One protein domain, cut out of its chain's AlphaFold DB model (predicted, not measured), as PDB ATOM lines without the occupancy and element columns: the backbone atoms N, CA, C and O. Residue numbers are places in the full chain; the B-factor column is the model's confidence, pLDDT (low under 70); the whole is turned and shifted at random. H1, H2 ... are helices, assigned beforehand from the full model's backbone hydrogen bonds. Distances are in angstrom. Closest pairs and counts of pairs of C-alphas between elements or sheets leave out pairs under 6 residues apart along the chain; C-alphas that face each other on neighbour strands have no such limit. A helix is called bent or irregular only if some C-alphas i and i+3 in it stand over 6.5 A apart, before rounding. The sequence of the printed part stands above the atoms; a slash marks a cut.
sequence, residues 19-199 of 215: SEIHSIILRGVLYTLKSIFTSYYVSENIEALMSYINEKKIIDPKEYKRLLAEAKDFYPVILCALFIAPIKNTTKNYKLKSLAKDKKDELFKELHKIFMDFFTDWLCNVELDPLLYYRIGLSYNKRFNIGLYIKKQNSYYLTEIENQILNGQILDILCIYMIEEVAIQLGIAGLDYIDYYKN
ATOM      1  N   SER A  19      42.502 -15.554  38.876       71.94
ATOM      2  CA  SER A  19      41.192 -15.283  39.488       71.94
ATOM      3  C   SER A  19      40.432 -14.128  38.833       71.94
ATOM      4  O   SER A  19      39.209 -14.201  38.719       71.94
ATOM      5  N   GLU A  20      41.130 -13.086  38.389       72.88
ATOM      6  CA  GLU A  20      40.510 -11.971  37.669       72.88
ATOM      7  C   GLU A  20      40.069 -12.407  36.271       72.88
ATOM      8  O   GLU A  20      38.930 -12.143  35.897       72.88
ATOM      9  N   ILE A  21      40.886 -13.195  35.561       74.31
ATOM     10  CA  ILE A  21      40.508 -13.802  34.272       74.31
ATOM     11  C   ILE A  21      39.251 -14.674  34.429       74.31
ATOM     12  O   ILE A  21      38.316 -14.552  33.639       74.31
ATOM     13  N   HIS A  22      39.176 -15.496  35.483       80.38
ATOM     14  CA  HIS A  22      37.990 -16.315  35.771       80.38
ATOM     15  C   HIS A  22      36.744 -15.448  35.947       80.38
ATOM     16  O   HIS A  22      35.695 -15.735  35.374       80.38
ATOM     17  N   SER A  23      36.864 -14.383  36.745       78.44
ATOM     18  CA  SER A  23      35.759 -13.461  37.012       78.44
ATOM     19  C   SER A  23      35.283 -12.765  35.739       78.44
ATOM     20  O   SER A  23      34.082 -12.567  35.575       78.44
ATOM     21  N   ILE A  24      36.199 -12.410  34.841       78.12
ATOM     22  CA  ILE A  24      35.879 -11.731  33.589       78.12
ATOM     23  C   ILE A  24      35.176 -12.669  32.599       78.12
ATOM     24  O   ILE A  24      34.141 -12.300  32.049       78.12
ATOM     25  N   ILE A  25      35.671 -13.899  32.424       81.25
ATOM     26  CA  ILE A  25      35.017 -14.891  31.553       81.25
ATOM     27  C   ILE A  25      33.609 -15.198  32.074       81.25
ATOM     28  O   ILE A  25      32.652 -15.187  31.303       81.25
ATOM     29  N   LEU A  26      33.458 -15.393  33.389       82.00
ATOM     30  CA  LEU A  26      32.145 -15.608  34.002       82.00
ATOM     31  C   LEU A  26      31.201 -14.423  33.776       82.00
ATOM     32  O   LEU A  26      30.019 -14.640  33.528       82.00
ATOM     33  N   ARG A  27      31.700 -13.179  33.798       81.31
ATOM     34  CA  ARG A  27      30.886 -12.009  33.428       81.31
ATOM     35  C   ARG A  27      30.419 -12.081  31.979       81.31
ATOM     36  O   ARG A  27      29.243 -11.829  31.749       81.31
ATOM     37  N   GLY A  28      31.285 -12.452  31.036       79.81
ATOM     38  CA  GLY A  28      30.908 -12.604  29.622       79.81
ATOM     39  C   GLY A  28      29.779 -13.610  29.445       79.81
ATOM     40  O   GLY A  28      28.724 -13.271  28.919       79.81
ATOM     41  N   VAL A  29      29.951 -14.801  30.024       83.12
ATOM     42  CA  VAL A  29      28.929 -15.859  30.031       83.12
ATOM     43  C   VAL A  29      27.607 -15.367  30.627       83.12
ATOM     44  O   VAL A  29      26.540 -15.601  30.058       83.12
ATOM     45  N   LEU A  30      27.663 -14.652  31.756       81.12
ATOM     46  CA  LEU A  30      26.475 -14.084  32.389       81.12
ATOM     47  C   LEU A  30      25.778 -13.044  31.514       81.12
ATOM     48  O   LEU A  30      24.552 -13.041  31.474       81.12
ATOM     49  N   TYR A  31      26.522 -12.172  30.835       76.62
ATOM     50  CA  TYR A  31      25.942 -11.173  29.938       76.62
ATOM     51  C   TYR A  31      25.229 -11.831  28.756       76.62
ATOM     52  O   TYR A  31      24.075 -11.485  28.496       76.62
ATOM     53  N   THR A  32      25.849 -12.823  28.107       75.56
ATOM     54  CA  THR A  32      25.228 -13.571  27.002       75.56
ATOM     55  C   THR A  32      23.953 -14.267  27.454       75.56
ATOM     56  O   THR A  32      22.901 -14.111  26.839       75.56
ATOM     57  N   LEU A  33      24.023 -15.025  28.550       77.69
ATOM     58  CA  LEU A  33      22.883 -15.806  29.020       77.69
ATOM     59  C   LEU A  33      21.783 -14.909  29.563       77.69
ATOM     60  O   LEU A  33      20.620 -15.151  29.270       77.69
ATOM     61  N   LYS A  34      22.126 -13.831  30.276       75.88
ATOM     62  CA  LYS A  34      21.144 -12.821  30.667       75.88
ATOM     63  C   LYS A  34      20.472 -12.230  29.435       75.88
ATOM     64  O   LYS A  34      19.256 -12.192  29.424       75.88
ATOM     65  N   SER A  35      21.225 -11.838  28.405       72.69
ATOM     66  CA  SER A  35      20.669 -11.326  27.145       72.69
ATOM     67  C   SER A  35      19.688 -12.318  26.515       72.69
ATOM     68  O   SER A  35      18.576 -11.924  26.157       72.69
ATOM     69  N   ILE A  36      20.045 -13.607  26.475       70.31
ATOM     70  CA  ILE A  36      19.168 -14.685  26.002       70.31
ATOM     71  C   ILE A  36      17.907 -14.778  26.880       70.31
ATOM     72  O   ILE A  36      16.800 -14.680  26.366       70.31
ATOM     73  N   PHE A  37      18.039 -14.880  28.203       69.19
ATOM     74  CA  PHE A  37      16.900 -15.041  29.115       69.19
ATOM     75  C   PHE A  37      16.010 -13.798  29.240       69.19
ATOM     76  O   PHE A  37      14.811 -13.940  29.443       69.19
ATOM     77  N   THR A  38      16.553 -12.580  29.156       65.75
ATOM     78  CA  THR A  38      15.769 -11.343  29.308       65.75
ATOM     79  C   THR A  38      15.121 -10.904  28.010       65.75
ATOM     80  O   THR A  38      14.004 -10.395  28.038       65.75
ATOM     81  N   SER A  39      15.808 -11.076  26.878       61.75
ATOM     82  CA  SER A  39      15.238 -10.737  25.568       61.75
ATOM     83  C   SER A  39      14.224 -11.791  25.121       61.75
ATOM     84  O   SER A  39      13.305 -11.474  24.373       61.75
ATOM     85  N   TYR A  40      14.371 -13.020  25.627       57.59
ATOM     86  CA  TYR A  40      13.566 -14.187  25.275       57.59
ATOM     87  C   TYR A  40      13.104 -14.909  26.535       57.59
ATOM     88  O   TYR A  40      13.349 -16.104  26.699       57.59
ATOM     89  N   TYR A  41      12.477 -14.161  27.452       52.16
ATOM     90  CA  TYR A  41      11.910 -14.713  28.681       52.16
ATOM     91  C   TYR A  41      10.772 -15.670  28.333       52.16
ATOM     92  O   TYR A  41       9.607 -15.289  28.236       52.16
ATOM     93  N   VAL A  42      11.156 -16.916  28.109       62.31
ATOM     94  CA  VAL A  42      10.282 -18.035  27.818       62.31
ATOM     95  C   VAL A  42      10.396 -18.972  29.014       62.31
ATOM     96  O   VAL A  42      11.499 -19.386  29.383       62.31
ATOM     97  N   SER A  43       9.269 -19.253  29.666       62.97
ATOM     98  CA  SER A  43       9.180 -20.149  30.830       62.97
ATOM     99  C   SER A  43       9.857 -21.497  30.572       62.97
ATOM    100  O   SER A  43      10.554 -22.030  31.430       62.97
ATOM    101  N   GLU A  44       9.739 -21.984  29.347       68.81
ATOM    102  CA  GLU A  44      10.267 -23.234  28.836       68.81
ATOM    103  C   GLU A  44      11.805 -23.230  28.858       68.81
ATOM    104  O   GLU A  44      12.416 -24.234  29.208       68.81
ATOM    105  N   ASN A  45      12.456 -22.082  28.623       71.19
ATOM    106  CA  ASN A  45      13.919 -21.953  28.713       71.19
ATOM    107  C   ASN A  45      14.426 -22.057  30.151       71.19
ATOM    108  O   ASN A  45      15.510 -22.596  30.407       71.19
ATOM    109  N   ILE A  46      13.642 -21.536  31.093       71.50
ATOM    110  CA  ILE A  46      13.902 -21.674  32.522       71.50
ATOM    111  C   ILE A  46      13.726 -23.138  32.933       71.50
ATOM    112  O   ILE A  46      14.612 -23.697  33.578       71.50
ATOM    113  N   GLU A  47      12.634 -23.783  32.529       72.25
ATOM    114  CA  GLU A  47      12.372 -25.195  32.824       72.25
ATOM    115  C   GLU A  47      13.442 -26.117  32.226       72.25
ATOM    116  O   GLU A  47      13.954 -26.996  32.921       72.25
ATOM    117  N   ALA A  48      13.864 -25.857  30.989       76.19
ATOM    118  CA  ALA A  48      14.964 -26.539  30.314       76.19
ATOM    119  C   ALA A  48      16.274 -26.443  31.096       76.19
ATOM    120  O   ALA A  48      16.940 -27.453  31.347       76.19
ATOM    121  N   LEU A  49      16.633 -25.222  31.513       77.88
ATOM    122  CA  LEU A  49      17.823 -24.985  32.327       77.88
ATOM    123  C   LEU A  49      17.719 -25.758  33.644       77.88
ATOM    124  O   LEU A  49      18.690 -26.373  34.089       77.88
ATOM    125  N   MET A  50      16.532 -25.781  34.244       74.94
ATOM    126  CA  MET A  50      16.303 -26.473  35.500       74.94
ATOM    127  C   MET A  50      16.348 -27.994  35.391       74.94
ATOM    128  O   MET A  50      16.919 -28.634  36.278       74.94
ATOM    129  N   SER A  51      15.808 -28.576  34.319       78.00
ATOM    130  CA  SER A  51      15.940 -30.013  34.050       78.00
ATOM    131  C   SER A  51      17.412 -30.391  33.950       78.00
ATOM    132  O   SER A  51      17.871 -31.274  34.675       78.00
ATOM    133  N   TYR A  52      18.180 -29.630  33.162       81.75
ATOM    134  CA  TYR A  52      19.618 -29.837  33.010       81.75
ATOM    135  C   TYR A  52      20.364 -29.769  34.354       81.75
ATOM    136  O   TYR A  52      21.168 -30.648  34.680       81.75
ATOM    137  N   ILE A  53      20.066 -28.753  35.174       79.12
ATOM    138  CA  ILE A  53      20.693 -28.572  36.491       79.12
ATOM    139  C   ILE A  53      20.430 -29.769  37.413       79.12
ATOM    140  O   ILE A  53      21.345 -30.257  38.089       79.12
ATOM    141  N   ASN A  54      19.178 -30.225  37.443       76.62
ATOM    142  CA  ASN A  54      18.737 -31.332  38.283       76.62
ATOM    143  C   ASN A  54      19.339 -32.666  37.824       76.62
ATOM    144  O   ASN A  54      19.826 -33.432  38.657       76.62
ATOM    145  N   GLU A  55      19.362 -32.928  36.516       80.12
ATOM    146  CA  GLU A  55      19.954 -34.137  35.930       80.12
ATOM    147  C   GLU A  55      21.445 -34.257  36.255       80.12
ATOM    148  O   GLU A  55      21.912 -35.310  36.696       80.12
ATOM    149  N   LYS A  56      22.190 -33.157  36.113       79.56
ATOM    150  CA  LYS A  56      23.623 -33.107  36.436       79.56
ATOM    151  C   LYS A  56      23.895 -32.977  37.943       79.56
ATOM    152  O   LYS A  56      25.057 -32.997  38.343       79.56
ATOM    153  N   LYS A  57      22.852 -32.863  38.779       78.12
ATOM    154  CA  LYS A  57      22.925 -32.725  40.247       78.12
ATOM    155  C   LYS A  57      23.884 -31.620  40.702       78.12
ATOM    156  O   LYS A  57      24.635 -31.791  41.661       78.12
ATOM    157  N   ILE A  58      23.868 -30.485  40.004       77.12
ATOM    158  CA  ILE A  58      24.771 -29.357  40.292       77.12
ATOM    159  C   ILE A  58      24.442 -28.703  41.636       77.12
ATOM    160  O   ILE A  58      25.342 -28.239  42.333       77.12
ATOM    161  N   ILE A  59      23.160 -28.681  42.011       74.19
ATOM    162  CA  ILE A  59      22.678 -28.178  43.297       74.19
ATOM    163  C   ILE A  59      21.639 -29.135  43.883       74.19
ATOM    164  O   ILE A  59      20.886 -29.778  43.153       74.19
ATOM    165  N   ASP A  60      21.601 -29.236  45.210       74.75
ATOM    166  CA  ASP A  60      20.577 -30.012  45.903       74.75
ATOM    167  C   ASP A  60      19.176 -29.373  45.730       74.75
ATOM    168  O   ASP A  60      19.046 -28.147  45.823       74.75
ATOM    169  N   PRO A  61      18.104 -30.168  45.537       69.44
ATOM    170  CA  PRO A  61      16.747 -29.651  45.344       69.44
ATOM    171  C   PRO A  61      16.198 -28.774  46.481       69.44
ATOM    172  O   PRO A  61      15.377 -27.888  46.221       69.44
ATOM    173  N   LYS A  62      16.592 -29.003  47.743       74.75
ATOM    174  CA  LYS A  62      16.163 -28.153  48.869       74.75
ATOM    175  C   LYS A  62      16.865 -26.808  48.825       74.75
ATOM    176  O   LYS A  62      16.212 -25.782  49.007       74.75
ATOM    177  N   GLU A  63      18.164 -26.824  48.557       72.75
ATOM    178  CA  GLU A  63      18.961 -25.607  48.443       72.75
ATOM    179  C   GLU A  63      18.497 -24.759  47.249       72.75
ATOM    180  O   GLU A  63      18.320 -23.550  47.376       72.75
ATOM    181  N   TYR A  64      18.147 -25.404  46.134       69.31
ATOM    182  CA  TYR A  64      17.507 -24.754  44.991       69.31
ATOM    183  C   TYR A  64      16.187 -24.054  45.353       69.31
ATOM    184  O   TYR A  64      16.023 -22.865  45.072       69.31
ATOM    185  N   LYS A  65      15.250 -24.758  46.009       70.00
ATOM    186  CA  LYS A  65      13.952 -24.181  46.416       70.00
ATOM    187  C   LYS A  65      14.114 -22.996  47.366       70.00
ATOM    188  O   LYS A  65      13.365 -22.027  47.258       70.00
ATOM    189  N   ARG A  66      15.084 -23.070  48.282       76.62
ATOM    190  CA  ARG A  66      15.423 -21.974  49.197       76.62
ATOM    191  C   ARG A  66      15.911 -20.748  48.423       76.62
ATOM    192  O   ARG A  66      15.412 -19.648  48.637       76.62
ATOM    193  N   LEU A  67      16.833 -20.952  47.486       66.25
ATOM    194  CA  LEU A  67      17.460 -19.873  46.727       66.25
ATOM    195  C   LEU A  67      16.508 -19.201  45.728       66.25
ATOM    196  O   LEU A  67      16.543 -17.982  45.596       66.25
ATOM    197  N   LEU A  68      15.607 -19.959  45.099       65.94
ATOM    198  CA  LEU A  68      14.512 -19.418  44.280       65.94
ATOM    199  C   LEU A  68      13.589 -18.472  45.063       65.94
ATOM    200  O   LEU A  68      13.115 -17.478  44.520       65.94
ATOM    201  N   ALA A  69      13.301 -18.803  46.325       68.25
ATOM    202  CA  ALA A  69      12.420 -18.003  47.170       68.25
ATOM    203  C   ALA A  69      13.090 -16.701  47.650       68.25
ATOM    204  O   ALA A  69      12.406 -15.699  47.855       68.25
ATOM    205  N   GLU A  70      14.415 -16.710  47.823       63.28
ATOM    206  CA  GLU A  70      15.198 -15.569  48.319       63.28
ATOM    207  C   GLU A  70      15.662 -14.625  47.197       63.28
ATOM    208  O   GLU A  70      15.553 -13.403  47.312       63.28
ATOM    209  N   ALA A  71      16.192 -15.176  46.106       56.19
ATOM    210  CA  ALA A  71      16.814 -14.418  45.034       56.19
ATOM    211  C   ALA A  71      15.878 -14.380  43.824       56.19
ATOM    212  O   ALA A  71      15.847 -15.301  43.014       56.19
ATOM    213  N   LYS A  72      15.169 -13.257  43.648       59.31
ATOM    214  CA  LYS A  72      14.374 -12.950  42.439       59.31
ATOM    215  C   LYS A  72      15.144 -13.134  41.115       59.31
ATOM    216  O   LYS A  72      14.517 -13.155  40.065       59.31
ATOM    217  N   ASP A  73      16.472 -13.252  41.170       65.38
ATOM    218  CA  ASP A  73      17.370 -13.425  40.031       65.38
ATOM    219  C   ASP A  73      18.456 -14.480  40.358       65.38
ATOM    220  O   ASP A  73      19.647 -14.187  40.477       65.38
ATOM    221  N   PHE A  74      18.031 -15.724  40.620       71.44
ATOM    222  CA  PHE A  74      18.917 -16.823  41.040       71.44
ATOM    223  C   PHE A  74      19.654 -17.519  39.875       71.44
ATOM    224  O   PHE A  74      20.719 -18.108  40.070       71.44
ATOM    225  N   TYR A  75      19.145 -17.411  38.645       70.62
ATOM    226  CA  TYR A  75      19.736 -18.050  37.461       70.62
ATOM    227  C   TYR A  75      21.206 -17.673  37.215       70.62
ATOM    228  O   TYR A  75      22.008 -18.586  37.019       70.62
ATOM    229  N   PRO A  76      21.625 -16.394  37.320       71.75
ATOM    230  CA  PRO A  76      23.037 -16.017  37.226       71.75
ATOM    231  C   PRO A  76      23.954 -16.793  38.180       71.75
ATOM    232  O   PRO A  76      25.072 -17.157  37.819       71.75
ATOM    233  N   VAL A  77      23.487 -17.090  39.395       70.94
ATOM    234  CA  VAL A  77      24.284 -17.819  40.389       70.94
ATOM    235  C   VAL A  77      24.487 -19.268  39.955       70.94
ATOM    236  O   VAL A  77      25.612 -19.768  40.022       70.94
ATOM    237  N   ILE A  78      23.438 -19.929  39.457       73.62
ATOM    238  CA  ILE A  78      23.552 -21.313  38.983       73.62
ATOM    239  C   ILE A  78      24.417 -21.399  37.726       73.62
ATOM    240  O   ILE A  78      25.265 -22.281  37.622       73.62
ATOM    241  N   LEU A  79      24.250 -20.457  36.797       76.44
ATOM    242  CA  LEU A  79      25.080 -20.363  35.598       76.44
ATOM    243  C   LEU A  79      26.551 -20.157  35.974       76.44
ATOM    244  O   LEU A  79      27.429 -20.841  35.458       76.44
ATOM    245  N   CYS A  80      26.842 -19.307  36.958       72.19
ATOM    246  CA  CYS A  80      28.196 -19.221  37.494       72.19
ATOM    247  C   CYS A  80      28.667 -20.557  38.073       72.19
ATOM    248  O   CYS A  80      29.768 -20.990  37.750       72.19
ATOM    249  N   ALA A  81      27.864 -21.235  38.896       73.75
ATOM    250  CA  ALA A  81      28.245 -22.522  39.482       73.75
ATOM    251  C   ALA A  81      28.570 -23.581  38.411       73.75
ATOM    252  O   ALA A  81      29.579 -24.277  38.532       73.75
ATOM    253  N   LEU A  82      27.769 -23.629  37.343       81.19
ATOM    254  CA  LEU A  82      27.961 -24.479  36.168       81.19
ATOM    255  C   LEU A  82      29.331 -24.271  35.519       81.19
ATOM    256  O   LEU A  82      30.054 -25.230  35.257       81.19
ATOM    257  N   PHE A  83      29.703 -23.013  35.291       82.94
ATOM    258  CA  PHE A  83      30.903 -22.685  34.527       82.94
ATOM    259  C   PHE A  83      32.148 -22.446  35.390       82.94
ATOM    260  O   PHE A  83      33.258 -22.522  34.868       82.94
ATOM    261  N   ILE A  84      32.021 -22.223  36.705       81.19
ATOM    262  CA  ILE A  84      33.154 -21.933  37.602       81.19
ATOM    263  C   ILE A  84      34.209 -23.035  37.541       81.19
ATOM    264  O   ILE A  84      35.388 -22.720  37.390       81.19
ATOM    265  N   ALA A  85      33.821 -24.302  37.703       82.44
ATOM    266  CA  ALA A  85      34.789 -25.395  37.740       82.44
ATOM    267  C   ALA A  85      35.416 -25.669  36.357       82.44
ATOM    268  O   ALA A  85      36.648 -25.683  36.289       82.44
ATOM    269  N   PRO A  86      34.639 -25.804  35.259       84.38
ATOM    270  CA  PRO A  86      35.193 -25.944  33.913       84.38
ATOM    271  C   PRO A  86      36.133 -24.795  33.538       84.38
ATOM    272  O   PRO A  86      37.280 -25.053  33.181       84.38
ATOM    273  N   ILE A  87      35.701 -23.539  33.728       85.25
ATOM    274  CA  ILE A  87      36.528 -22.366  33.423       85.25
ATOM    275  C   ILE A  87      37.793 -22.403  34.269       85.25
ATOM    276  O   ILE A  87      38.872 -22.401  33.699       85.25
ATOM    277  N   LYS A  88      37.700 -22.536  35.602       81.81
ATOM    278  CA  LYS A  88      38.889 -22.591  36.476       81.81
ATOM    279  C   LYS A  88      39.898 -23.648  36.033       81.81
ATOM    280  O   LYS A  88      41.096 -23.385  36.094       81.81
ATOM    281  N   ASN A  89      39.435 -24.826  35.621       84.31
ATOM    282  CA  ASN A  89      40.309 -25.914  35.188       84.31
ATOM    283  C   ASN A  89      41.074 -25.568  33.905       84.31
ATOM    284  O   ASN A  89      42.279 -25.820  33.842       84.31
ATOM    285  N   THR A  90      40.383 -24.960  32.942       78.69
ATOM    286  CA  THR A  90      40.915 -24.451  31.670       78.69
ATOM    287  C   THR A  90      41.878 -23.286  31.901       78.69
ATOM    288  O   THR A  90      43.008 -23.277  31.426       78.69
ATOM    289  N   THR A  91      41.503 -22.317  32.731       73.44
ATOM    290  CA  THR A  91      42.215 -21.035  32.817       73.44
ATOM    291  C   THR A  91      43.274 -20.959  33.920       73.44
ATOM    292  O   THR A  91      43.965 -19.944  34.032       73.44
ATOM    293  N   LYS A  92      43.465 -22.023  34.719       77.50
ATOM    294  CA  LYS A  92      44.402 -22.058  35.867       77.50
ATOM    295  C   LYS A  92      45.837 -21.629  35.538       77.50
ATOM    296  O   LYS A  92      46.540 -21.129  36.413       77.50
ATOM    297  N   ASN A  93      46.267 -21.830  34.293       71.25
ATOM    298  CA  ASN A  93      47.632 -21.564  33.836       71.25
ATOM    299  C   ASN A  93      47.766 -20.255  33.040       71.25
ATOM    300  O   ASN A  93      48.875 -19.892  32.642       71.25
ATOM    301  N   TYR A  94      46.670 -19.528  32.813       69.12
ATOM    302  CA  TYR A  94      46.686 -18.301  32.024       69.12
ATOM    303  C   TYR A  94      47.016 -17.083  32.902       69.12
ATOM    304  O   TYR A  94      46.456 -16.894  33.986       69.12
ATOM    305  N   LYS A  95      47.952 -16.252  32.418       64.00
ATOM    306  CA  LYS A  95      48.329 -14.934  32.965       64.00
ATOM    307  C   LYS A  95      48.501 -13.943  31.805       64.00
ATOM    308  O   LYS A  95      49.192 -14.258  30.829       64.00
ATOM    309  N   LEU A  96      47.878 -12.764  31.901       56.47
ATOM    310  CA  LEU A  96      47.527 -11.933  30.735       56.47
ATOM    311  C   LEU A  96      48.722 -11.374  29.937       56.47
ATOM    312  O   LEU A  96      48.633 -11.287  28.718       56.47
ATOM    313  N   LYS A  97      49.888 -11.126  30.558       49.66
ATOM    314  CA  LYS A  97      51.108 -10.687  29.837       49.66
ATOM    315  C   LYS A  97      51.666 -11.725  28.840       49.66
ATOM    316  O   LYS A  97      52.642 -11.444  28.157       49.66
ATOM    317  N   SER A  98      51.063 -12.918  28.754       49.78
ATOM    318  CA  SER A  98      51.475 -14.007  27.860       49.78
ATOM    319  C   SER A  98      50.352 -14.591  27.004       49.78
ATOM    320  O   SER A  98      50.557 -15.651  26.415       49.78
ATOM    321  N   LEU A  99      49.187 -13.939  26.895       58.00
ATOM    322  CA  LEU A  99      48.194 -14.313  25.880       58.00
ATOM    323  C   LEU A  99      48.674 -13.829  24.502       58.00
ATOM    324  O   LEU A  99      48.100 -12.941  23.876       58.00
ATOM    325  N   ALA A 100      49.784 -14.418  24.054       63.12
ATOM    326  CA  ALA A 100      50.171 -14.443  22.655       63.12
ATOM    327  C   ALA A 100      49.005 -15.007  21.832       63.12
ATOM    328  O   ALA A 100      48.168 -15.737  22.370       63.12
ATOM    329  N   LYS A 101      48.960 -14.674  20.541       66.19
ATOM    330  CA  LYS A 101      47.883 -15.081  19.630       66.19
ATOM    331  C   LYS A 101      47.536 -16.571  19.773       66.19
ATOM    332  O   LYS A 101      46.397 -16.895  20.071       66.19
ATOM    333  N   ASP A 102      48.544 -17.440  19.768       66.00
ATOM    334  CA  ASP A 102      48.356 -18.895  19.872       66.00
ATOM    335  C   ASP A 102      47.693 -19.340  21.187       66.00
ATOM    336  O   ASP A 102      46.860 -20.242  21.204       66.00
ATOM    337  N   LYS A 103      48.003 -18.668  22.303       72.94
ATOM    338  CA  LYS A 103      47.394 -18.959  23.611       72.94
ATOM    339  C   LYS A 103      45.970 -18.417  23.723       72.94
ATOM    340  O   LYS A 103      45.168 -18.990  24.456       72.94
ATOM    341  N   LYS A 104      45.642 -17.327  23.018       73.75
ATOM    342  CA  LYS A 104      44.251 -16.848  22.889       73.75
ATOM    343  C   LYS A 104      43.422 -17.862  22.112       73.75
ATOM    344  O   LYS A 104      42.331 -18.211  22.549       73.75
ATOM    345  N   ASP A 105      43.981 -18.370  21.022       71.62
ATOM    346  CA  ASP A 105      43.326 -19.359  20.173       71.62
ATOM    347  C   ASP A 105      43.075 -20.663  20.932       71.62
ATOM    348  O   ASP A 105      41.988 -21.234  20.846       71.62
ATOM    349  N   GLU A 106      44.054 -21.117  21.715       78.44
ATOM    350  CA  GLU A 106      43.908 -22.274  22.600       78.44
ATOM    351  C   GLU A 106      42.798 -22.047  23.636       78.44
ATOM    352  O   GLU A 106      41.872 -22.851  23.723       78.44
ATOM    353  N   LEU A 107      42.815 -20.904  24.333       81.12
ATOM    354  CA  LEU A 107      41.790 -20.563  25.321       81.12
ATOM    355  C   LEU A 107      40.386 -20.553  24.705       81.12
ATOM    356  O   LEU A 107      39.455 -21.122  25.272       81.12
ATOM    357  N   PHE A 108      40.211 -19.918  23.546       81.81
ATOM    358  CA  PHE A 108      38.904 -19.845  22.900       81.81
ATOM    359  C   PHE A 108      38.429 -21.198  22.377       81.81
ATOM    360  O   PHE A 108      37.233 -21.465  22.451       81.81
ATOM    361  N   LYS A 109      39.327 -22.078  21.919       82.25
ATOM    362  CA  LYS A 109      38.969 -23.463  21.566       82.25
ATOM    363  C   LYS A 109      38.502 -24.256  22.785       82.25
ATOM    364  O   LYS A 109      37.505 -24.970  22.700       82.25
ATOM    365  N   GLU A 110      39.187 -24.118  23.918       84.94
ATOM    366  CA  GLU A 110      38.788 -24.798  25.154       84.94
ATOM    367  C   GLU A 110      37.451 -24.265  25.690       84.94
ATOM    368  O   GLU A 110      36.572 -25.052  26.047       84.94
ATOM    369  N   LEU A 111      37.249 -22.943  25.673       85.00
ATOM    370  CA  LEU A 111      35.973 -22.325  26.041       85.00
ATOM    371  C   LEU A 111      34.845 -22.735  25.088       85.00
ATOM    372  O   LEU A 111      33.769 -23.101  25.551       85.00
ATOM    373  N   HIS A 112      35.097 -22.759  23.775       86.00
ATOM    374  CA  HIS A 112      34.133 -23.236  22.782       86.00
ATOM    375  C   HIS A 112      33.667 -24.655  23.090       86.00
ATOM    376  O   HIS A 112      32.480 -24.945  22.994       86.00
ATOM    377  N   LYS A 113      34.587 -25.544  23.481       87.12
ATOM    378  CA  LYS A 113      34.238 -26.915  23.862       87.12
ATOM    379  C   LYS A 113      33.321 -26.943  25.086       87.12
ATOM    380  O   LYS A 113      32.289 -27.600  25.042       87.12
ATOM    381  N   ILE A 114      33.658 -26.187  26.135       87.88
ATOM    382  CA  ILE A 114      32.821 -26.072  27.342       87.88
ATOM    383  C   ILE A 114      31.408 -25.595  26.980       87.88
ATOM    384  O   ILE A 114      30.424 -26.132  27.486       87.88
ATOM    385  N   PHE A 115      31.303 -24.594  26.106       87.12
ATOM    386  CA  PHE A 115      30.014 -24.048  25.688       87.12
ATOM    387  C   PHE A 115      29.238 -25.021  24.802       87.12
ATOM    388  O   PHE A 115      28.051 -25.215  25.041       87.12
ATOM    389  N   MET A 116      29.891 -25.685  23.846       87.12
ATOM    390  CA  MET A 116      29.245 -26.705  23.014       87.12
ATOM    391  C   MET A 116      28.695 -27.855  23.846       87.12
ATOM    392  O   MET A 116      27.565 -28.269  23.603       87.12
ATOM    393  N   ASP A 117      29.449 -28.343  24.832       87.31
ATOM    394  CA  ASP A 117      28.994 -29.418  25.717       87.31
ATOM    395  C   ASP A 117      27.746 -28.977  26.509       87.31
ATOM    396  O   ASP A 117      26.759 -29.708  26.583       87.31
ATOM    397  N   PHE A 118      27.747 -27.749  27.045       85.62
ATOM    398  CA  PHE A 118      26.582 -27.183  27.731       85.62
ATOM    399  C   PHE A 118      25.371 -27.044  26.800       85.62
ATOM    400  O   PHE A 118      24.279 -27.507  27.127       85.62
ATOM    401  N   PHE A 119      25.554 -26.409  25.640       82.81
ATOM    402  CA  PHE A 119      24.456 -26.128  24.725       82.81
ATOM    403  C   PHE A 119      23.918 -27.393  24.066       82.81
ATOM    404  O   PHE A 119      22.717 -27.476  23.872       82.81
ATOM    405  N   THR A 120      24.744 -28.395  23.771       84.69
ATOM    406  CA  THR A 120      24.268 -29.666  23.193       84.69
ATOM    407  C   THR A 120      23.253 -30.340  24.111       84.69
ATOM    408  O   THR A 120      22.198 -30.772  23.649       84.69
ATOM    409  N   ASP A 121      23.539 -30.368  25.411       78.94
ATOM    410  CA  ASP A 121      22.638 -30.966  26.390       78.94
ATOM    411  C   ASP A 121      21.422 -30.063  26.677       78.94
ATOM    412  O   ASP A 121      20.295 -30.547  26.786       78.94
ATOM    413  N   TRP A 122      21.629 -28.745  26.794       76.12
ATOM    414  CA  TRP A 122      20.565 -27.800  27.152       76.12
ATOM    415  C   TRP A 122      19.581 -27.547  25.999       76.12
ATOM    416  O   TRP A 122      18.372 -27.530  26.226       76.12
ATOM    417  N   LEU A 123      20.070 -27.414  24.758       74.12
ATOM    418  CA  LEU A 123      19.301 -26.994  23.576       74.12
ATOM    419  C   LEU A 123      18.118 -27.915  23.247       74.12
ATOM    420  O   LEU A 123      17.162 -27.471  22.612       74.12
ATOM    421  N   CYS A 124      18.139 -29.166  23.710       61.88
ATOM    422  CA  CYS A 124      17.031 -30.110  23.553       61.88
ATOM    423  C   CYS A 124      15.677 -29.535  24.000       61.88
ATOM    424  O   CYS A 124      14.651 -29.910  23.434       61.88
ATOM    425  N   ASN A 125      15.680 -28.611  24.965       61.41
ATOM    426  CA  ASN A 125      14.469 -28.106  25.608       61.41
ATOM    427  C   ASN A 125      14.283 -26.582  25.469       61.41
ATOM    428  O   ASN A 125      13.390 -26.020  26.093       61.41
ATOM    429  N   VAL A 126      15.119 -25.901  24.681       65.25
ATOM    430  CA  VAL A 126      15.147 -24.429  24.623       65.25
ATOM    431  C   VAL A 126      14.347 -23.918  23.433       65.25
ATOM    432  O   VAL A 126      14.585 -24.306  22.285       65.25
ATOM    433  N   GLU A 127      13.434 -22.993  23.701       67.06
ATOM    434  CA  GLU A 127      12.764 -22.180  22.699       67.06
ATOM    435  C   GLU A 127      13.575 -20.920  22.385       67.06
ATOM    436  O   GLU A 127      14.122 -20.241  23.256       67.06
ATOM    437  N   LEU A 128      13.658 -20.597  21.099       68.88
ATOM    438  CA  LEU A 128      14.627 -19.653  20.575       68.88
ATOM    439  C   LEU A 128      13.981 -18.597  19.676       68.88
ATOM    440  O   LEU A 128      13.069 -18.898  18.913       68.88
ATOM    441  N   ASP A 129      14.468 -17.354  19.700       76.31
ATOM    442  CA  ASP A 129      14.034 -16.350  18.719       76.31
ATOM    443  C   ASP A 129      14.804 -16.520  17.403       76.31
ATOM    444  O   ASP A 129      15.993 -16.184  17.342       76.31
ATOM    445  N   PRO A 130      14.158 -16.973  16.315       78.62
ATOM    446  CA  PRO A 130      14.833 -17.192  15.041       78.62
ATOM    447  C   PRO A 130      15.450 -15.921  14.446       78.62
ATOM    448  O   PRO A 130      16.427 -16.015  13.700       78.62
ATOM    449  N   LEU A 131      14.922 -14.733  14.758       81.12
ATOM    450  CA  LEU A 131      15.467 -13.475  14.246       81.12
ATOM    451  C   LEU A 131      16.798 -13.116  14.906       81.12
ATOM    452  O   LEU A 131      17.619 -12.437  14.283       81.12
ATOM    453  N   LEU A 132      17.041 -13.554  16.143       77.44
ATOM    454  CA  LEU A 132      18.355 -13.439  16.769       77.44
ATOM    455  C   LEU A 132      19.381 -14.264  15.997       77.44
ATOM    456  O   LEU A 132      20.373 -13.719  15.523       77.44
ATOM    457  N   TYR A 133      19.109 -15.557  15.826       79.00
ATOM    458  CA  TYR A 133      20.018 -16.488  15.155       79.00
ATOM    459  C   TYR A 133      20.279 -16.099  13.718       79.00
ATOM    460  O   TYR A 133      21.410 -16.178  13.254       79.00
ATOM    461  N   TYR A 134      19.253 -15.619  13.027       82.94
ATOM    462  CA  TYR A 134      19.422 -15.091  11.690       82.94
ATOM    463  C   TYR A 134      20.374 -13.885  11.672       82.94
ATOM    464  O   TYR A 134      21.305 -13.858  10.871       82.94
ATOM    465  N   ARG A 135      20.194 -12.914  12.580       81.38
ATOM    466  CA  ARG A 135      21.045 -11.712  12.654       81.38
ATOM    467  C   ARG A 135      22.478 -12.034  13.061       81.38
ATOM    468  O   ARG A 135      23.400 -11.591  12.385       81.38
ATOM    469  N   ILE A 136      22.664 -12.818  14.121       77.81
ATOM    470  CA  ILE A 136      23.990 -13.263  14.563       77.81
ATOM    471  C   ILE A 136      24.629 -14.102  13.450       77.81
ATOM    472  O   ILE A 136      25.754 -13.835  13.044       77.81
ATOM    473  N   GLY A 137      23.887 -15.047  12.869       82.38
ATOM    474  CA  GLY A 137      24.339 -15.856  11.741       82.38
ATOM    475  C   GLY A 137      24.867 -15.005  10.585       82.38
ATOM    476  O   GLY A 137      25.994 -15.212  10.140       82.38
ATOM    477  N   LEU A 138      24.119 -13.982  10.162       82.94
ATOM    478  CA  LEU A 138      24.579 -13.028   9.150       82.94
ATOM    479  C   LEU A 138      25.868 -12.302   9.565       82.94
ATOM    480  O   LEU A 138      26.796 -12.223   8.760       82.94
ATOM    481  N   SER A 139      25.956 -11.822  10.809       79.69
ATOM    482  CA  SER A 139      27.141 -11.121  11.326       79.69
ATOM    483  C   SER A 139      28.418 -11.974  11.294       79.69
ATOM    484  O   SER A 139      29.491 -11.443  11.002       79.69
ATOM    485  N   TYR A 140      28.314 -13.291  11.523       77.06
ATOM    486  CA  TYR A 140      29.461 -14.222  11.529       77.06
ATOM    487  C   TYR A 140      29.588 -15.079  10.263       77.06
ATOM    488  O   TYR A 140      30.373 -16.029  10.244       77.06
ATOM    489  N   ASN A 141      28.842 -14.766   9.197       82.06
ATOM    490  CA  ASN A 141      28.798 -15.571   7.970       82.06
ATOM    491  C   ASN A 141      28.473 -17.059   8.242       82.06
ATOM    492  O   ASN A 141      29.074 -17.979   7.679       82.06
ATOM    493  N   LYS A 142      27.525 -17.297   9.148       85.00
ATOM    494  CA  LYS A 142      26.977 -18.607   9.492       85.00
ATOM    495  C   LYS A 142      25.567 -18.746   8.943       85.00
ATOM    496  O   LYS A 142      24.769 -17.812   8.943       85.00
ATOM    497  N   ARG A 143      25.258 -19.945   8.455       86.62
ATOM    498  CA  ARG A 143      23.931 -20.258   7.925       86.62
ATOM    499  C   ARG A 143      22.977 -20.517   9.082       86.62
ATOM    500  O   ARG A 143      23.276 -21.332   9.944       86.62
ATOM    501  N   PHE A 144      21.811 -19.887   9.033       89.56
ATOM    502  CA  PHE A 144      20.670 -20.230   9.869       89.56
ATOM    503  C   PHE A 144      19.445 -20.405   8.974       89.56
ATOM    504  O   PHE A 144      19.012 -19.464   8.301       89.56
ATOM    505  N   ASN A 145      18.904 -21.620   8.919       88.62
ATOM    506  CA  ASN A 145      17.756 -21.926   8.080       88.62
ATOM    507  C   ASN A 145      16.450 -21.575   8.806       88.62
ATOM    508  O   ASN A 145      15.827 -22.415   9.459       88.62
ATOM    509  N   ILE A 146      16.015 -20.325   8.636       86.75
ATOM    510  CA  ILE A 146      14.750 -19.834   9.196       86.75
ATOM    511  C   ILE A 146      13.540 -20.645   8.707       86.75
ATOM    512  O   ILE A 146      12.581 -20.821   9.451       86.75
ATOM    513  N   GLY A 147      13.597 -21.197   7.489       87.50
ATOM    514  CA  GLY A 147      12.540 -22.047   6.942       87.50
ATOM    515  C   GLY A 147      12.377 -23.348   7.727       87.50
ATOM    516  O   GLY A 147      11.256 -23.706   8.085       87.50
ATOM    517  N   LEU A 148      13.485 -24.021   8.063       87.75
ATOM    518  CA  LEU A 148      13.463 -25.204   8.933       87.75
ATOM    519  C   LEU A 148      12.971 -24.859  10.339       87.75
ATOM    520  O   LEU A 148      12.189 -25.617  10.910       87.75
ATOM    521  N   TYR A 149      13.372 -23.705  10.873       85.94
ATOM    522  CA  TYR A 149      12.893 -23.247  12.175       85.94
ATOM    523  C   TYR A 149      11.371 -23.030  12.189       85.94
ATOM    524  O   TYR A 149      10.672 -23.547  13.058       85.94
ATOM    525  N   ILE A 150      10.834 -22.323  11.190       85.50
ATOM    526  CA  ILE A 150       9.390 -22.088  11.044       85.50
ATOM    527  C   ILE A 150       8.638 -23.413  10.852       85.50
ATOM    528  O   ILE A 150       7.561 -23.600  11.418       85.50
ATOM    529  N   LYS A 151       9.205 -24.353  10.085       86.62
ATOM    530  CA  LYS A 151       8.642 -25.697   9.901       86.62
ATOM    531  C   LYS A 151       8.532 -26.441  11.242       86.62
ATOM    532  O   LYS A 151       7.461 -26.968  11.530       86.62
ATOM    533  N   LYS A 152       9.579 -26.391  12.081       84.00
ATOM    534  CA  LYS A 152       9.586 -26.951  13.449       84.00
ATOM    535  C   LYS A 152       8.476 -26.353  14.324       84.00
ATOM    536  O   LYS A 152       7.767 -27.099  14.987       84.00
ATOM    537  N   GLN A 153       8.309 -25.028  14.294       79.69
ATOM    538  CA  GLN A 153       7.316 -24.313  15.110       79.69
ATOM    539  C   GLN A 153       5.870 -24.599  14.689       79.69
ATOM    540  O   GLN A 153       4.992 -24.803  15.522       79.69
ATOM    541  N   ASN A 154       5.615 -24.710  13.387       80.88
ATOM    542  CA  ASN A 154       4.276 -24.972  12.856       80.88
ATOM    543  C   ASN A 154       3.851 -26.453  12.948       80.88
ATOM    544  O   ASN A 154       2.978 -26.885  12.198       80.88
ATOM    545  N   SER A 155       4.454 -27.238  13.851       65.12
ATOM    546  CA  SER A 155       4.147 -28.663  14.079       65.12
ATOM    547  C   SER A 155       4.344 -29.576  12.861       65.12
ATOM    548  O   SER A 155       3.864 -30.711  12.844       65.12
ATOM    549  N   TYR A 156       5.076 -29.127  11.838       66.00
ATOM    550  CA  TYR A 156       5.513 -30.020  10.774       66.00
ATOM    551  C   TYR A 156       6.727 -30.786  11.285       66.00
ATOM    552  O   TYR A 156       7.761 -30.190  11.587       66.00
ATOM    553  N   TYR A 157       6.608 -32.111  11.366       74.19
ATOM    554  CA  TYR A 157       7.734 -32.964  11.726       74.19
ATOM    555  C   TYR A 157       8.921 -32.660  10.804       74.19
ATOM    556  O   TYR A 157       8.851 -32.823   9.581       74.19
ATOM    557  N   LEU A 158      10.008 -32.177  11.401       83.31
ATOM    558  CA  LEU A 158      11.307 -32.172  10.752       83.31
ATOM    559  C   LEU A 158      11.790 -33.616  10.651       83.31
ATOM    560  O   LEU A 158      11.645 -34.401  11.591       83.31
ATOM    561  N   THR A 159      12.389 -33.962   9.516       87.69
ATOM    562  CA  THR A 159      13.182 -35.191   9.419       87.69
ATOM    563  C   THR A 159      14.335 -35.141  10.422       87.69
ATOM    564  O   THR A 159      14.751 -34.069  10.868       87.69
ATOM    565  N   GLU A 160      14.889 -36.298  10.774       86.06
ATOM    566  CA  GLU A 160      16.035 -36.371  11.685       86.06
ATOM    567  C   GLU A 160      17.224 -35.540  11.178       86.06
ATOM    568  O   GLU A 160      17.821 -34.780  11.937       86.06
ATOM    569  N   ILE A 161      17.489 -35.589   9.869       88.75
ATOM    570  CA  ILE A 161      18.546 -34.809   9.214       88.75
ATOM    571  C   ILE A 161      18.261 -33.303   9.310       88.75
ATOM    572  O   ILE A 161      19.151 -32.522   9.636       88.75
ATOM    573  N   GLU A 162      17.022 -32.870   9.064       89.00
ATOM    574  CA  GLU A 162      16.640 -31.456   9.192       89.00
ATOM    575  C   GLU A 162      16.787 -30.948  10.634       89.00
ATOM    576  O   GLU A 162      17.264 -29.830  10.838       89.00
ATOM    577  N   ASN A 163      16.425 -31.769  11.626       85.50
ATOM    578  CA  ASN A 163      16.632 -31.455  13.041       85.50
ATOM    579  C   ASN A 163      18.120 -31.333  13.378       85.50
ATOM    580  O   ASN A 163      18.518 -30.367  14.027       85.50
ATOM    581  N   GLN A 164      18.946 -32.274  12.914       86.62
ATOM    582  CA  GLN A 164      20.395 -32.235  13.119       86.62
ATOM    583  C   GLN A 164      21.017 -30.979  12.496       86.62
ATOM    584  O   GLN A 164      21.796 -30.294  13.156       86.62
ATOM    585  N   ILE A 165      20.632 -30.631  11.263       89.25
ATOM    586  CA  ILE A 165      21.107 -29.420  10.580       89.25
ATOM    587  C   ILE A 165      20.712 -28.168  11.366       89.25
ATOM    588  O   ILE A 165      21.561 -27.314  11.620       89.25
ATOM    589  N   LEU A 166      19.436 -28.043  11.743       87.69
ATOM    590  CA  LEU A 166      18.940 -26.860  12.442       87.69
ATOM    591  C   LEU A 166      19.603 -26.704  13.816       87.69
ATOM    592  O   LEU A 166      20.074 -25.615  14.144       87.69
ATOM    593  N   ASN A 167      19.690 -27.785  14.593       85.94
ATOM    594  CA  ASN A 167      20.330 -27.761  15.905       85.94
ATOM    595  C   ASN A 167      21.825 -27.442  15.786       85.94
ATOM    596  O   ASN A 167      22.310 -26.593  16.525       85.94
ATOM    597  N   GLY A 168      22.537 -28.032  14.820       87.31
ATOM    598  CA  GLY A 168      23.949 -27.719  14.576       87.31
ATOM    599  C   GLY A 168      24.179 -26.237  14.263       87.31
ATOM    600  O   GLY A 168      25.059 -25.611  14.844       87.31
ATOM    601  N   GLN A 169      23.331 -25.641  13.419       88.94
ATOM    602  CA  GLN A 169      23.398 -24.208  13.108       88.94
ATOM    603  C   GLN A 169      23.167 -23.330  14.342       88.94
ATOM    604  O   GLN A 169      23.862 -22.334  14.535       88.94
ATOM    605  N   ILE A 170      22.200 -23.692  15.183       86.44
ATOM    606  CA  ILE A 170      21.898 -22.960  16.414       86.44
ATOM    607  C   ILE A 170      23.062 -23.047  17.407       86.44
ATOM    608  O   ILE A 170      23.454 -22.021  17.967       86.44
ATOM    609  N   LEU A 171      23.618 -24.246  17.608       87.12
ATOM    610  CA  LEU A 171      24.745 -24.480  18.513       87.12
ATOM    611  C   LEU A 171      25.966 -23.647  18.120       87.12
ATOM    612  O   LEU A 171      26.528 -22.946  18.965       87.12
ATOM    613  N   ASP A 172      26.320 -23.663  16.833       83.81
ATOM    614  CA  ASP A 172      27.420 -22.869  16.287       83.81
ATOM    615  C   ASP A 172      27.233 -21.378  16.591       83.81
ATOM    616  O   ASP A 172      28.153 -20.699  17.051       83.81
ATOM    617  N   ILE A 173      26.027 -20.859  16.354       85.00
ATOM    618  CA  ILE A 173      25.714 -19.442  16.545       85.00
ATOM    619  C   ILE A 173      25.752 -19.056  18.032       85.00
ATOM    620  O   ILE A 173      26.312 -18.012  18.374       85.00
ATOM    621  N   LEU A 174      25.211 -19.897  18.922       83.88
ATOM    622  CA  LEU A 174      25.244 -19.681  20.375       83.88
ATOM    623  C   LEU A 174      26.672 -19.632  20.919       83.88
ATOM    624  O   LEU A 174      27.008 -18.735  21.695       83.88
ATOM    625  N   CYS A 175      27.516 -20.575  20.500       85.31
ATOM    626  CA  CYS A 175      28.894 -20.645  20.976       85.31
ATOM    627  C   CYS A 175      29.718 -19.448  20.508       85.31
ATOM    628  O   CYS A 175      30.470 -18.884  21.301       85.31
ATOM    629  N   ILE A 176      29.546 -19.017  19.255       81.94
ATOM    630  CA  ILE A 176      30.228 -17.827  18.729       81.94
ATOM    631  C   ILE A 176      29.811 -16.578  19.505       81.94
ATOM    632  O   ILE A 176      30.679 -15.819  19.938       81.94
ATOM    633  N   TYR A 177      28.509 -16.397  19.736       81.50
ATOM    634  CA  TYR A 177      28.008 -15.243  20.477       81.50
ATOM    635  C   TYR A 177      28.525 -15.218  21.926       81.50
ATOM    636  O   TYR A 177      28.936 -14.177  22.433       81.50
ATOM    637  N   MET A 178      28.594 -16.379  22.583       84.19
ATOM    638  CA  MET A 178      29.132 -16.480  23.942       84.19
ATOM    639  C   MET A 178      30.633 -16.173  24.013       84.19
ATOM    640  O   MET A 178      31.080 -15.482  24.928       84.19
ATOM    641  N   ILE A 179      31.421 -16.656  23.048       81.69
ATOM    642  CA  ILE A 179      32.862 -16.366  23.000       81.69
ATOM    643  C   ILE A 179      33.113 -14.885  22.728       81.69
ATOM    644  O   ILE A 179      34.018 -14.305  23.327       81.69
ATOM    645  N   GLU A 180      32.320 -14.263  21.859       79.06
ATOM    646  CA  GLU A 180      32.432 -12.835  21.588       79.06
ATOM    647  C   GLU A 180      32.207 -11.998  22.849       79.06
ATOM    648  O   GLU A 180      33.040 -11.155  23.181       79.06
ATOM    649  N   GLU A 181      31.128 -12.253  23.587       80.19
ATOM    650  CA  GLU A 181      30.847 -11.538  24.835       80.19
ATOM    651  C   GLU A 181      31.970 -11.751  25.861       80.19
ATOM    652  O   GLU A 181      32.404 -10.809  26.527       80.19
ATOM    653  N   VAL A 182      32.534 -12.962  25.944       81.25
ATOM    654  CA  VAL A 182      33.734 -13.224  26.755       81.25
ATOM    655  C   VAL A 182      34.928 -12.385  26.286       81.25
ATOM    656  O   VAL A 182      35.618 -11.792  27.118       81.25
ATOM    657  N   ALA A 183      35.176 -12.297  24.979       75.12
ATOM    658  CA  ALA A 183      36.267 -11.502  24.421       75.12
ATOM    659  C   ALA A 183      36.092  -9.999  24.709       75.12
ATOM    660  O   ALA A 183      37.060  -9.331  25.084       75.12
ATOM    661  N   ILE A 184      34.862  -9.483  24.610       75.56
ATOM    662  CA  ILE A 184      34.516  -8.100  24.968       75.56
ATOM    663  C   ILE A 184      34.830  -7.841  26.443       75.56
ATOM    664  O   ILE A 184      35.520  -6.870  26.756       75.56
ATOM    665  N   GLN A 185      34.387  -8.721  27.348       75.75
ATOM    666  CA  GLN A 185      34.640  -8.559  28.785       75.75
ATOM    667  C   GLN A 185      36.131  -8.661  29.132       75.75
ATOM    668  O   GLN A 185      36.595  -7.977  30.045       75.75
ATOM    669  N   LEU A 186      36.904  -9.452  28.380       72.00
ATOM    670  CA  LEU A 186      38.369  -9.511  28.475       72.00
ATOM    671  C   LEU A 186      39.071  -8.241  27.967       72.00
ATOM    672  O   LEU A 186      40.300  -8.183  27.984       72.00
ATOM    673  N   GLY A 187      38.324  -7.225  27.525       66.50
ATOM    674  CA  GLY A 187      38.886  -5.992  26.984       66.50
ATOM    675  C   GLY A 187      39.539  -6.192  25.617       66.50
ATOM    676  O   GLY A 187      40.308  -5.343  25.177       66.50
ATOM    677  N   ILE A 188      39.224  -7.290  24.919       68.56
ATOM    678  CA  ILE A 188      39.703  -7.597  23.559       68.56
ATOM    679  C   ILE A 188      38.778  -6.911  22.526       68.56
ATOM    680  O   ILE A 188      38.592  -7.374  21.404       68.56
ATOM    681  N   ALA A 189      38.137  -5.806  22.920       53.44
ATOM    682  CA  ALA A 189      37.060  -5.182  22.171       53.44
ATOM    683  C   ALA A 189      37.541  -4.674  20.798       53.44
ATOM    684  O   ALA A 189      38.334  -3.741  20.709       53.44
ATOM    685  N   GLY A 190      36.985  -5.278  19.741       46.75
ATOM    686  CA  GLY A 190      36.851  -4.679  18.414       46.75
ATOM    687  C   GLY A 190      38.110  -4.646  17.551       46.75
ATOM    688  O   GLY A 190      38.606  -3.561  17.282       46.75
ATOM    689  N   LEU A 191      38.587  -5.814  17.099       42.75
ATOM    690  CA  LEU A 191      39.182  -6.063  15.763       42.75
ATOM    691  C   LEU A 191      39.714  -7.503  15.653       42.75
ATOM    692  O   LEU A 191      39.613  -8.103  14.595       42.75
ATOM    693  N   ASP A 192      40.153  -8.127  16.750       51.22
ATOM    694  CA  ASP A 192      40.824  -9.433  16.652       51.22
ATOM    695  C   ASP A 192      39.880 -10.636  16.474       51.22
ATOM    696  O   ASP A 192      40.275 -11.576  15.800       51.22
ATOM    697  N   TYR A 193      38.654 -10.664  17.022       52.12
ATOM    698  CA  TYR A 193      37.824 -11.891  16.988       52.12
ATOM    699  C   TYR A 193      36.960 -12.055  15.720       52.12
ATOM    700  O   TYR A 193      36.898 -13.147  15.156       52.12
ATOM    701  N   ILE A 194      36.327 -10.981  15.224       50.16
ATOM    702  CA  ILE A 194      35.593 -11.017  13.942       50.16
ATOM    703  C   ILE A 194      36.571 -11.280  12.789       50.16
ATOM    704  O   ILE A 194      36.276 -12.103  11.920       50.16
ATOM    705  N   ASP A 195      37.752 -10.652  12.806       50.41
ATOM    706  CA  ASP A 195      38.803 -10.942  11.829       50.41
ATOM    707  C   ASP A 195      39.420 -12.329  12.058       50.41
ATOM    708  O   ASP A 195      39.686 -13.028  11.084       50.41
ATOM    709  N   TYR A 196      39.582 -12.797  13.300       55.16
ATOM    710  CA  TYR A 196      39.979 -14.182  13.590       55.16
ATOM    711  C   TYR A 196      39.014 -15.188  12.962       55.16
ATOM    712  O   TYR A 196      39.454 -16.059  12.220       55.16
ATOM    713  N   TYR A 197      37.704 -15.053  13.175       55.44
ATOM    714  CA  TYR A 197      36.735 -16.015  12.652       55.44
ATOM    715  C   TYR A 197      36.592 -15.926  11.121       55.44
ATOM    716  O   TYR A 197      36.517 -16.954  10.441       55.44
ATOM    717  N   LYS A 198      36.632 -14.711  10.548       56.06
ATOM    718  CA  LYS A 198      36.694 -14.513   9.088       56.06
ATOM    719  C   LYS A 198      37.944 -15.157   8.475       56.06
ATOM    720  O   LYS A 198      37.842 -15.768   7.415       56.06
ATOM    721  N   ASN A 199      39.094 -15.076   9.148       51.78
ATOM    722  CA  ASN A 199      40.365 -15.608   8.647       51.78
ATOM    723  C   ASN A 199      40.544 -17.118   8.896       51.78
ATOM    724  O   ASN A 199      41.105 -17.800   8.042       51.78
TER     725      ASN A 199
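Overview. This is residues 19 to 199 of the 215 residues of an uncharacterized protein of Clostridiaceae bacterium (UniProt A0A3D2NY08). Four long helices cross one another in a ring, H1 to H4 to H5 to H8 and back to H1, and make the core of a flat body. H2 packs on the last residues of H5, and H6 packs on H8 with H7 farther out; H3 lies far from the core, and residues 68 to 73 stick out. The printed part has 181 residues with nine named helices, H1 to H9 in order, and no named strand: all helix. It is compact, with a radius of gyration of the C-alphas of 17.1 A, and spans 53 by 47 by 25 A.

Arrangement. H8, residues 160 to 185, is the hub, touching four helices. With residues 167 to 179 alone it touches H5, residues 101 to 125, at a steep tilt of 47 degrees, opposite ways; the closest C-alphas, of Phe 115 and Cys 175, are 5.9 A apart. With residues 177 to 185 alone it touches H1, residues 19 to 39, at a steep tilt of 51 degrees; the C-alphas of Gly 28 and Val 182 come closest, 4.1 A. H6, residues 130 to 139, touches H8, closest at C-alphas 137 and 173, 6.2 A. H7, residues 146 to 153, only just touches H8, with 3 pairs of C-alphas within 8 A, closest at Leu 148 and Leu 166, 6.7 A. H4, residues 75 to 91, touches H1, closest at C-alphas 30 and 76, 6.2 A. H4 and H5 form a helical hairpin, closest at C-alphas 90 and 110, 6.9 A. H2, residues 43 to 55, is about perpendicular to H5 at 76 degrees; C-alphas 48 and 125 come closest, 5.0 A. H3, residues 61 to 70, and H4 are near each other, as are H5 and H9, residues 192 to 199. Every O i to N i+4 pair is within hydrogen-bond range in H1, H2, H3, H6, H7, H8 and H9; H4 has 11 of 13 and H5 19 of 21.

Along the chain. H1 begins at C-alpha 19, (41.192, -15.283, 39.488), and is 29.8 A long. H4, 23.1 A, is irregular: C-alphas 82 and 85 are 7.1 A apart. H5 is 36.4 A long, with a kink of 31 degrees near residue 119. H8 is 37.6 A long, from C-alpha 160 at (16.035, -36.371, 11.685). H2 is 18.4 A, H3 14.5 A, H6 14.2 A, H7 10.5 A and H9 10.1 A; H9 ends at C-alpha 199, (40.365, -15.608, 8.647).

Size, cuts and confidence. The C-alphas farthest apart, of Lys 97 and Tyr 156, are 53.1 A apart. The printed part has no cut and no long link. The mean pLDDT of the printed part is 75.2; 46 residues are under 70, among them 94 to 102 and 187 to 199.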